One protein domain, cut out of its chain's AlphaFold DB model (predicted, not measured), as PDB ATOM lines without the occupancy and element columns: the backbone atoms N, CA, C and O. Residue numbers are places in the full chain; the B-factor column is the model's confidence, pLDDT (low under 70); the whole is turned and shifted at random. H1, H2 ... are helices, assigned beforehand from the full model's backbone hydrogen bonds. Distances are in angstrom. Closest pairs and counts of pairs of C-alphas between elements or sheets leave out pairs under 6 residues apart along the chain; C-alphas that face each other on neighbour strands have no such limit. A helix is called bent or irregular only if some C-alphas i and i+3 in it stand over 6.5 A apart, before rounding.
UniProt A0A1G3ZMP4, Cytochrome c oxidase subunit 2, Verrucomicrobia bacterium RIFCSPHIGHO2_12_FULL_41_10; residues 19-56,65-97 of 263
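Overview. This is residues 19 to 56 and 65 to 97 of the 263 residues of the protein "Cytochrome c oxidase subunit 2" of Verrucomicrobia bacterium RIFCSPHIGHO2_12_FULL_41_10 (UniProt A0A1G3ZMP4). Two long helices make a narrow V: H1 and H2 run opposite ways, meet near the start of H1 and the end of H2, and spread from there toward the cut in the chain. Residues 34 to 56 and residues 65 to 79 stick out as the two free arms of the V. The printed part has 71 residues with two named helices, H1 then H2 along the chain, and no named strand; the class is all helix. It is extended, with a radius of gyration of the C-alphas of 17.8 A, and spans 65 by 25 by 10 A, a rod in outline.

Along the chain. Find C-alpha 19 at (178.954, -20.965, 12.698); from there H1, residues 19 to 51, runs 48.7 A to C-alpha 51 at (143.502, 3.293, -10.144). H1 is neither bent nor irregular, but only just: C-alphas 19 and 22 are 6.4 A apart. Beyond the cut, H2, residues 67 to 96, runs 42.8 A and ends with C-alpha 96 at (186.384, -17.415, 8.346).

Arrangement. Look at residues 19 to 26 of H1 and residues 87 to 95 of H2: with these alone the two helices touch. Their closest C-alphas are those of Asn 19 and Ile 95, 5.8 A apart. Their lines stand at a shallow tilt of 19 degrees, and they run opposite ways. Their centres are 14.8 A apart. In the backbones, 28 of 29 O i to N i+4 pairs in H1 and 25 of 26 in H2 are within hydrogen-bond range.

Size, cuts and confidence. Residues 57 to 64 are not printed, and C-alphas 56 and 65 are 25.6 A apart across this cut, in the link from H1 to H2. The two C-alphas farthest apart are those of Pro 56 and Arg 97, at 65.6 A. In the B-factor column you find a mean pLDDT of the printed part of 94.8, and no printed residue is under 70.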
ATOM      1  N   ASN A  19     178.714 -21.881  13.811       86.31
ATOM      2  CA  ASN A  19     178.954 -20.965  12.698       86.31
ATOM      3  C   ASN A  19     177.658 -20.677  11.919       86.31
ATOM      4  O   ASN A  19     177.450 -19.550  11.478       86.31
ATOM      5  N   GLY A  20     176.752 -21.655  11.810       91.00
ATOM      6  CA  GLY A  20     175.482 -21.493  11.107       91.00
ATOM      7  C   GLY A  20     174.448 -20.612  11.816       91.00
ATOM      8  O   GLY A  20     173.511 -20.159  11.164       91.00
ATOM      9  N   ILE A  21     174.609 -20.310  13.115       90.69
ATOM     10  CA  ILE A  21     173.650 -19.476  13.868       90.69
ATOM     11  C   ILE A  21     173.590 -18.060  13.286       90.69
ATOM     12  O   ILE A  21     172.506 -17.526  13.052       90.69
ATOM     13  N   GLU A  22     174.749 -17.447  13.051       89.62
ATOM     14  CA  GLU A  22     174.823 -16.088  12.506       89.62
ATOM     15  C   GLU A  22     174.390 -16.048  11.035       89.62
ATOM     16  O   GLU A  22     173.707 -15.109  10.625       89.62
ATOM     17  N   THR A  23     174.686 -17.103  10.269       91.31
ATOM     18  CA  THR A  23     174.178 -17.272   8.900       91.31
ATOM     19  C   THR A  23     172.649 -17.305   8.871       91.31
ATOM     20  O   THR A  23     172.042 -16.591   8.076       91.31
ATOM     21  N   ASP A  24     172.011 -18.068   9.761       91.94
ATOM     22  CA  ASP A  24     170.547 -18.164   9.827       91.94
ATOM     23  C   ASP A  24     169.891 -16.839  10.239       91.94
ATOM     24  O   ASP A  24     168.834 -16.490   9.703       91.94
ATOM     25  N   LYS A  25     170.508 -16.074  11.150       90.94
ATOM     26  CA  LYS A  25     170.028 -14.731  11.527       90.94
ATOM     27  C   LYS A  25     170.097 -13.760  10.351       90.94
ATOM     28  O   LYS A  25     169.102 -13.095  10.063       90.94
ATOM     29  N   LEU A  26     171.236 -13.708   9.655       92.25
ATOM     30  CA  LEU A  26     171.423 -12.853   8.481       92.25
ATOM     31  C   LEU A  26     170.444 -13.229   7.361       92.25
ATOM     32  O   LEU A  26     169.778 -12.353   6.809       92.25
ATOM     33  N   LEU A  27     170.302 -14.525   7.073       92.12
ATOM     34  CA  LEU A  27     169.351 -15.025   6.084       92.12
ATOM     35  C   LEU A  27     167.908 -14.661   6.459       92.12
ATOM     36  O   LEU A  27     167.167 -14.168   5.613       92.12
ATOM     37  N   SER A  28     167.522 -14.854   7.724       91.62
ATOM     38  CA  SER A  28     166.188 -14.497   8.229       91.62
ATOM     39  C   SER A  28     165.907 -13.004   8.086       91.62
ATOM     40  O   SER A  28     164.824 -12.625   7.645       91.62
ATOM     41  N   PHE A  29     166.882 -12.155   8.418       93.00
ATOM     42  CA  PHE A  29     166.758 -10.710   8.268       93.00
ATOM     43  C   PHE A  29     166.544 -10.310   6.803       93.00
ATOM     44  O   PHE A  29     165.582  -9.608   6.494       93.00
ATOM     45  N   ILE A  30     167.397 -10.803   5.897       94.69
ATOM     46  CA  ILE A  30     167.294 -10.513   4.461       94.69
ATOM     47  C   ILE A  30     165.959 -11.014   3.909       94.69
ATOM     48  O   ILE A  30     165.291 -10.275   3.196       94.69
ATOM     49  N   PHE A  31     165.546 -12.233   4.258       94.69
ATOM     50  CA  PHE A  31     164.300 -12.828   3.781       94.69
ATOM     51  C   PHE A  31     163.073 -11.989   4.157       94.69
ATOM     52  O   PHE A  31     162.237 -11.701   3.302       94.69
ATOM     53  N   TRP A  32     162.950 -11.569   5.418       94.62
ATOM     54  CA  TRP A  32     161.795 -10.774   5.846       94.62
ATOM     55  C   TRP A  32     161.831  -9.347   5.302       94.62
ATOM     56  O   TRP A  32     160.786  -8.819   4.924       94.62
ATOM     57  N   LEU A  33     163.021  -8.752   5.184       95.31
ATOM     58  CA  LEU A  33     163.199  -7.456   4.536       95.31
ATOM     59  C   LEU A  33     162.764  -7.501   3.065       95.31
ATOM     60  O   LEU A  33     161.972  -6.665   2.633       95.31
ATOM     61  N   THR A  34     163.236  -8.482   2.292       96.06
ATOM     62  CA  THR A  34     162.871  -8.615   0.873       96.06
ATOM     63  C   THR A  34     161.407  -8.991   0.697       96.06
ATOM     64  O   THR A  34     160.759  -8.459  -0.198       96.06
ATOM     65  N   THR A  35     160.854  -9.828   1.580       96.19
ATOM     66  CA  THR A  35     159.422 -10.160   1.602       96.19
ATOM     67  C   THR A  35     158.572  -8.909   1.823       96.19
ATOM     68  O   THR A  35     157.624  -8.666   1.077       96.19
ATOM     69  N   PHE A  36     158.929  -8.074   2.802       97.06
ATOM     70  CA  PHE A  36     158.246  -6.804   3.046       97.06
ATOM     71  C   PHE A  36     158.312  -5.883   1.822       97.06
ATOM     72  O   PHE A  36     157.278  -5.390   1.368       97.06
ATOM     73  N   VAL A  37     159.508  -5.689   1.251       96.75
ATOM     74  CA  VAL A  37     159.694  -4.846   0.060       96.75
ATOM     75  C   VAL A  37     158.890  -5.385  -1.123       96.75
ATOM     76  O   VAL A  37     158.238  -4.601  -1.805       96.75
ATOM     77  N   PHE A  38     158.874  -6.703  -1.341       97.88
ATOM     78  CA  PHE A  38     158.084  -7.350  -2.387       97.88
ATOM     79  C   PHE A  38     156.589  -7.046  -2.243       97.88
ATOM     80  O   PHE A  38     155.959  -6.601  -3.199       97.88
ATOM     81  N   PHE A  39     156.009  -7.226  -1.054       98.56
ATOM     82  CA  PHE A  39     154.591  -6.922  -0.856       98.56
ATOM     83  C   PHE A  39     154.292  -5.428  -0.970       98.56
ATOM     84  O   PHE A  39     153.256  -5.061  -1.527       98.56
ATOM     85  N   ALA A  40     155.190  -4.559  -0.501       97.19
ATOM     86  CA  ALA A  40     155.035  -3.115  -0.639       97.19
ATOM     87  C   ALA A  40     155.013  -2.691  -2.118       97.19
ATOM     88  O   ALA A  40     154.076  -2.017  -2.554       97.19
ATOM     89  N   THR A  41     155.995  -3.131  -2.911       97.19
ATOM     90  CA  THR A  41     156.073  -2.792  -4.340       97.19
ATOM     91  C   THR A  41     154.926  -3.412  -5.128       97.19
ATOM     92  O   THR A  41     154.304  -2.719  -5.935       97.19
ATOM     93  N   GLN A  42     154.563  -4.665  -4.841       98.31
ATOM     94  CA  GLN A  42     153.462  -5.342  -5.518       98.31
ATOM     95  C   GLN A  42     152.106  -4.705  -5.195       98.31
ATOM     96  O   GLN A  42     151.269  -4.556  -6.086       98.31
ATOM     97  N   THR A  43     151.897  -4.258  -3.954       98.44
ATOM     98  CA  THR A  43     150.680  -3.531  -3.558       98.44
ATOM     99  C   THR A  43     150.570  -2.202  -4.299       98.44
ATOM    100  O   THR A  43     149.515  -1.903  -4.856       98.44
ATOM    101  N   VAL A  44     151.656  -1.420  -4.365       97.31
ATOM    102  CA  VAL A  44     151.685  -0.150  -5.113       97.31
ATOM    103  C   VAL A  44     151.441  -0.389  -6.604       97.31
ATOM    104  O   VAL A  44     150.643   0.323  -7.217       97.31
ATOM    105  N   TYR A  45     152.068  -1.416  -7.179       97.75
ATOM    106  CA  TYR A  45     151.878  -1.799  -8.575       97.75
ATOM    107  C   TYR A  45     150.419  -2.168  -8.878       97.75
ATOM    108  O   TYR A  45     149.809  -1.582  -9.775       97.75
ATOM    109  N   ILE A  46     149.822  -3.073  -8.096       98.38
ATOM    110  CA  ILE A  46     148.418  -3.483  -8.252       98.38
ATOM    111  C   ILE A  46     147.480  -2.285  -8.059       98.38
ATOM    112  O   ILE A  46     146.546  -2.094  -8.842       98.38
ATOM    113  N   TYR A  47     147.742  -1.436  -7.064       98.19
ATOM    114  CA  TYR A  47     146.978  -0.212  -6.845       98.19
ATOM    115  C   TYR A  47     147.015   0.706  -8.071       98.19
ATOM    116  O   TYR A  47     145.968   1.196  -8.498       98.19
ATOM    117  N   TYR A  48     148.183   0.907  -8.685       95.50
ATOM    118  CA  TYR A  48     148.307   1.710  -9.901       95.50
ATOM    119  C   TYR A  48     147.615   1.073 -11.106       95.50
ATOM    120  O   TYR A  48     146.950   1.796 -11.848       95.50
ATOM    121  N   LEU A  49     147.668  -0.253 -11.262       95.94
ATOM    122  CA  LEU A  49     146.906  -0.950 -12.303       95.94
ATOM    123  C   LEU A  49     145.396  -0.722 -12.170       95.94
ATOM    124  O   LEU A  49     144.720  -0.534 -13.178       95.94
ATOM    125  N   ILE A  50     144.859  -0.719 -10.946       96.06
ATOM    126  CA  ILE A  50     143.423  -0.522 -10.696       96.06
ATOM    127  C   ILE A  50     143.039   0.956 -10.838       96.06
ATOM    128  O   ILE A  50     142.068   1.289 -11.529       96.06
ATOM    129  N   LYS A  51     143.793   1.854 -10.192       93.38
ATOM    130  CA  LYS A  51     143.502   3.293 -10.144       93.38
ATOM    131  C   LYS A  51     143.668   3.962 -11.504       93.38
ATOM    132  O   LYS A  51     142.805   4.747 -11.894       93.38
ATOM    133  N   TYR A  52     144.741   3.635 -12.222       92.19
ATOM    134  CA  TYR A  52     145.094   4.244 -13.506       92.19
ATOM    135  C   TYR A  52     144.750   3.356 -14.714       92.19
ATOM    136  O   TYR A  52     145.244   3.586 -15.817       92.19
ATOM    137  N   ARG A  53     143.865   2.363 -14.541       93.06
ATOM    138  CA  ARG A  53     143.311   1.576 -15.653       93.06
ATOM    139  C   ARG A  53     142.667   2.491 -16.698       93.06
ATOM    140  O   ARG A  53     141.943   3.421 -16.341       93.06
ATOM    141  N   ARG A  54     142.838   2.169 -17.986       92.12
ATOM    142  CA  ARG A  54     142.202   2.890 -19.103       92.12
ATOM    143  C   ARG A  54     140.684   2.989 -18.905       92.12
ATOM    144  O   ARG A  54     140.013   1.982 -18.680       92.12
ATOM    145  N   ARG A  55     140.147   4.203 -19.044       91.38
ATOM    146  CA  ARG A  55     138.706   4.495 -19.066       91.38
ATOM    147  C   ARG A  55     138.388   5.389 -20.268       91.38
ATOM    148  O   ARG A  55     139.187   6.283 -20.558       91.38
ATOM    149  N   PRO A  56     137.267   5.166 -20.977       92.44
ATOM    150  CA  PRO A  56     136.847   6.052 -22.059       92.44
ATOM    151  C   PRO A  56     136.754   7.506 -21.575       92.44
ATOM    152  O   PRO A  56     136.255   7.762 -20.484       92.44
ATOM    153  N   GLY A  65     158.611  14.005 -13.348       87.69
ATOM    154  CA  GLY A  65     159.258  13.390 -12.189       87.69
ATOM    155  C   GLY A  65     159.097  14.199 -10.908       87.69
ATOM    156  O   GLY A  65     158.321  15.155 -10.832       87.69
ATOM    157  N   ASN A  66     159.809  13.761  -9.873       94.69
ATOM    158  CA  ASN A  66     159.845  14.420  -8.575       94.69
ATOM    159  C   ASN A  66     161.215  14.165  -7.939       94.69
ATOM    160  O   ASN A  66     161.449  13.095  -7.380       94.69
ATOM    161  N   ASN A  67     162.081  15.180  -7.969       95.88
ATOM    162  CA  ASN A  67     163.445  15.089  -7.443       95.88
ATOM    163  C   ASN A  67     163.487  14.642  -5.974       95.88
ATOM    164  O   ASN A  67     164.383  13.906  -5.575       95.88
ATOM    165  N   THR A  68     162.521  15.055  -5.148       95.75
ATOM    166  CA  THR A  68     162.455  14.626  -3.745       95.75
ATOM    167  C   THR A  68     162.181  13.128  -3.640       95.75
ATOM    168  O   THR A  68     162.833  12.440  -2.857       95.75
ATOM    169  N   LEU A  69     161.254  12.605  -4.447       94.75
ATOM    170  CA  LEU A  69     160.949  11.174  -4.485       94.75
ATOM    171  C   LEU A  69     162.150  10.366  -5.001       94.75
ATOM    172  O   LEU A  69     162.472   9.321  -4.436       94.75
ATOM    173  N   GLU A  70     162.844  10.904  -6.003       96.00
ATOM    174  CA  GLU A  70     164.076  10.340  -6.554       96.00
ATOM    175  C   GLU A  70     165.197  10.237  -5.519       96.00
ATOM    176  O   GLU A  70     165.829   9.188  -5.379       96.00
ATOM    177  N   ILE A  71     165.409  11.293  -4.731       97.81
ATOM    178  CA  ILE A  71     166.393  11.292  -3.646       97.81
ATOM    179  C   ILE A  71     166.022  10.251  -2.585       97.81
ATOM    180  O   ILE A  71     166.893   9.499  -2.144       97.81
ATOM    181  N   ILE A  72     164.746  10.165  -2.194       96.56
ATOM    182  CA  ILE A  72     164.289   9.224  -1.163       96.56
ATOM    183  C   ILE A  72     164.512   7.778  -1.611       96.56
ATOM    184  O   ILE A  72     165.159   7.014  -0.891       96.56
ATOM    185  N   TRP A  73     164.030   7.391  -2.798       95.06
ATOM    186  CA  TRP A  73     164.152   6.004  -3.263       95.06
ATOM    187  C   TRP A  73     165.572   5.618  -3.670       95.06
ATOM    188  O   TRP A  73     165.825   4.443  -3.894       95.06
ATOM    189  N   THR A  74     166.493   6.572  -3.806       97.25
ATOM    190  CA  THR A  74     167.903   6.288  -4.107       97.25
ATOM    191  C   THR A  74     168.692   6.167  -2.810       97.25
ATOM    192  O   THR A  74     169.442   5.211  -2.607       97.25
ATOM    193  N   THR A  75     168.474   7.104  -1.884       97.88
ATOM    194  CA  THR A  75     169.169   7.149  -0.593       97.88
ATOM    195  C   THR A  75     168.757   5.982   0.299       97.88
ATOM    196  O   THR A  75     169.618   5.325   0.880       97.88
ATOM    197  N   LEU A  76     167.457   5.672   0.383       96.38
ATOM    198  CA  LEU A  76     166.957   4.630   1.283       96.38
ATOM    199  C   LEU A  76     167.525   3.232   0.948       96.38
ATOM    200  O   LEU A  76     168.106   2.622   1.847       96.38
ATOM    201  N   PRO A  77     167.457   2.715  -0.299       96.38
ATOM    202  CA  PRO A  77     168.096   1.446  -0.646       96.38
ATOM    203  C   PRO A  77     169.608   1.479  -0.460       96.38
ATOM    204  O   PRO A  77     170.167   0.507   0.037       96.38
ATOM    205  N   THR A  78     170.268   2.594  -0.789       97.94
ATOM    206  CA  THR A  78     171.721   2.738  -0.598       97.94
ATOM    207  C   THR A  78     172.114   2.527   0.865       97.94
ATOM    208  O   THR A  78     173.015   1.740   1.152       97.94
ATOM    209  N   LEU A  79     171.406   3.161   1.805       98.00
ATOM    210  CA  LEU A  79     171.652   2.992   3.239       98.00
ATOM    211  C   LEU A  79     171.350   1.565   3.718       98.00
ATOM    212  O   LEU A  79     172.114   1.013   4.511       98.00
ATOM    213  N   ILE A  80     170.278   0.946   3.213       96.69
ATOM    214  CA  ILE A  80     169.933  -0.450   3.523       96.69
ATOM    215  C   ILE A  80     171.047  -1.397   3.055       96.69
ATOM    216  O   ILE A  80     171.507  -2.232   3.834       96.69
ATOM    217  N   PHE A  81     171.515  -1.257   1.812       97.50
ATOM    218  CA  PHE A  81     172.592  -2.086   1.269       97.50
ATOM    219  C   PHE A  81     173.917  -1.860   1.991       97.50
ATOM    220  O   PHE A  81     174.618  -2.829   2.271       97.50
ATOM    221  N   LEU A  82     174.243  -0.615   2.354       98.06
ATOM    222  CA  LEU A  82     175.436  -0.316   3.141       98.06
ATOM    223  C   LEU A  82     175.384  -1.002   4.516       98.06
ATOM    224  O   LEU A  82     176.348  -1.652   4.917       98.06
ATOM    225  N   GLY A  83     174.248  -0.923   5.214       96.88
ATOM    226  CA  GLY A  83     174.053  -1.610   6.493       96.88
ATOM    227  C   GLY A  83     174.159  -3.133   6.370       96.88
ATOM    228  O   GLY A  83     174.850  -3.776   7.164       96.88
ATOM    229  N   LEU A  84     173.537  -3.711   5.336       96.81
ATOM    230  CA  LEU A  84     173.634  -5.139   5.022       96.81
ATOM    231  C   LEU A  84     175.067  -5.571   4.702       96.81
ATOM    232  O   LEU A  84     175.488  -6.633   5.157       96.81
ATOM    233  N   ALA A  85     175.826  -4.763   3.963       97.00
ATOM    234  CA  ALA A  85     177.217  -5.052   3.630       97.00
ATOM    235  C   ALA A  85     178.103  -5.075   4.884       97.00
ATOM    236  O   ALA A  85     178.890  -6.005   5.061       97.00
ATOM    237  N   ILE A  86     177.934  -4.106   5.791       97.06
ATOM    238  CA  ILE A  86     178.664  -4.060   7.068       97.06
ATOM    239  C   ILE A  86     178.316  -5.280   7.932       97.06
ATOM    240  O   ILE A  86     179.210  -5.948   8.457       97.06
ATOM    241  N   TYR A  87     177.026  -5.606   8.061       95.38
ATOM    242  CA  TYR A  87     176.589  -6.766   8.839       95.38
ATOM    243  C   TYR A  87     177.095  -8.082   8.229       95.38
ATOM    244  O   TYR A  87     177.679  -8.907   8.934       95.38
ATOM    245  N   GLY A  88     176.952  -8.246   6.912       96.19
ATOM    246  CA  GLY A  88     177.414  -9.417   6.173       96.19
ATOM    247  C   GLY A  88     178.923  -9.622   6.272       96.19
ATOM    248  O   GLY A  88     179.368 -10.743   6.510       96.19
ATOM    249  N   ASN A  89     179.719  -8.551   6.184       96.25
ATOM    250  CA  ASN A  89     181.171  -8.638   6.336       96.25
ATOM    251  C   ASN A  89     181.579  -9.114   7.742       96.25
ATOM    252  O   ASN A  89     182.444  -9.978   7.874       96.25
ATOM    253  N   ARG A  90     180.900  -8.636   8.794       94.38
ATOM    254  CA  ARG A  90     181.140  -9.092  10.172       94.38
ATOM    255  C   ARG A  90     180.813 -10.575  10.358       94.38
ATOM    256  O   ARG A  90     181.576 -11.294  11.002       94.38
ATOM    257  N   VAL A  91     179.695 -11.036   9.795       93.69
ATOM    258  CA  VAL A  91     179.314 -12.460   9.801       93.69
ATOM    259  C   VAL A  91     180.358 -13.288   9.047       93.69
ATOM    260  O   VAL A  91     180.844 -14.285   9.579       93.69
ATOM    261  N   TRP A  92     180.767 -12.837   7.858       93.88
ATOM    262  CA  TRP A  92     181.795 -13.492   7.049       93.88
ATOM    263  C   TRP A  92     183.116 -13.645   7.811       93.88
ATOM    264  O   TRP A  92     183.656 -14.751   7.865       93.88
ATOM    265  N   TYR A  93     183.589 -12.577   8.464       92.94
ATOM    266  CA  TYR A  93     184.808 -12.592   9.276       92.94
ATOM    267  C   TYR A  93     184.722 -13.605  10.424       92.94
ATOM    268  O   TYR A  93     185.644 -14.387  10.637       92.94
ATOM    269  N   ASN A  94     183.595 -13.646  11.137       89.81
ATOM    270  CA  ASN A  94     183.407 -14.572  12.255       89.81
ATOM    271  C   ASN A  94     183.413 -16.045  11.822       89.81
ATOM    272  O   ASN A  94     183.845 -16.902  12.592       89.81
ATOM    273  N   ILE A  95     182.930 -16.337  10.613       91.00
ATOM    274  CA  ILE A  95     182.916 -17.692  10.051       91.00
ATOM    275  C   ILE A  95     184.313 -18.094   9.553       91.00
ATOM    276  O   ILE A  95     184.707 -19.236   9.761       91.00
ATOM    277  N   HIS A  96     185.068 -17.163   8.958       90.44
ATOM    278  CA  HIS A  96     186.384 -17.415   8.346       90.44
ATOM    279  C   HIS A  96     187.579 -17.108   9.253       90.44
ATOM    280  O   HIS A  96     188.727 -17.137   8.807       90.44
ATOM    281  N   ARG A  97     187.338 -16.797  10.528       91.00
ATOM    282  CA  ARG A  97     188.411 -16.655  11.513       91.00
ATOM    283  C   ARG A  97     189.222 -17.957  11.611       91.00
ATOM    284  O   ARG A  97     188.665 -19.020  11.331       91.00
TER     285      ARG A  97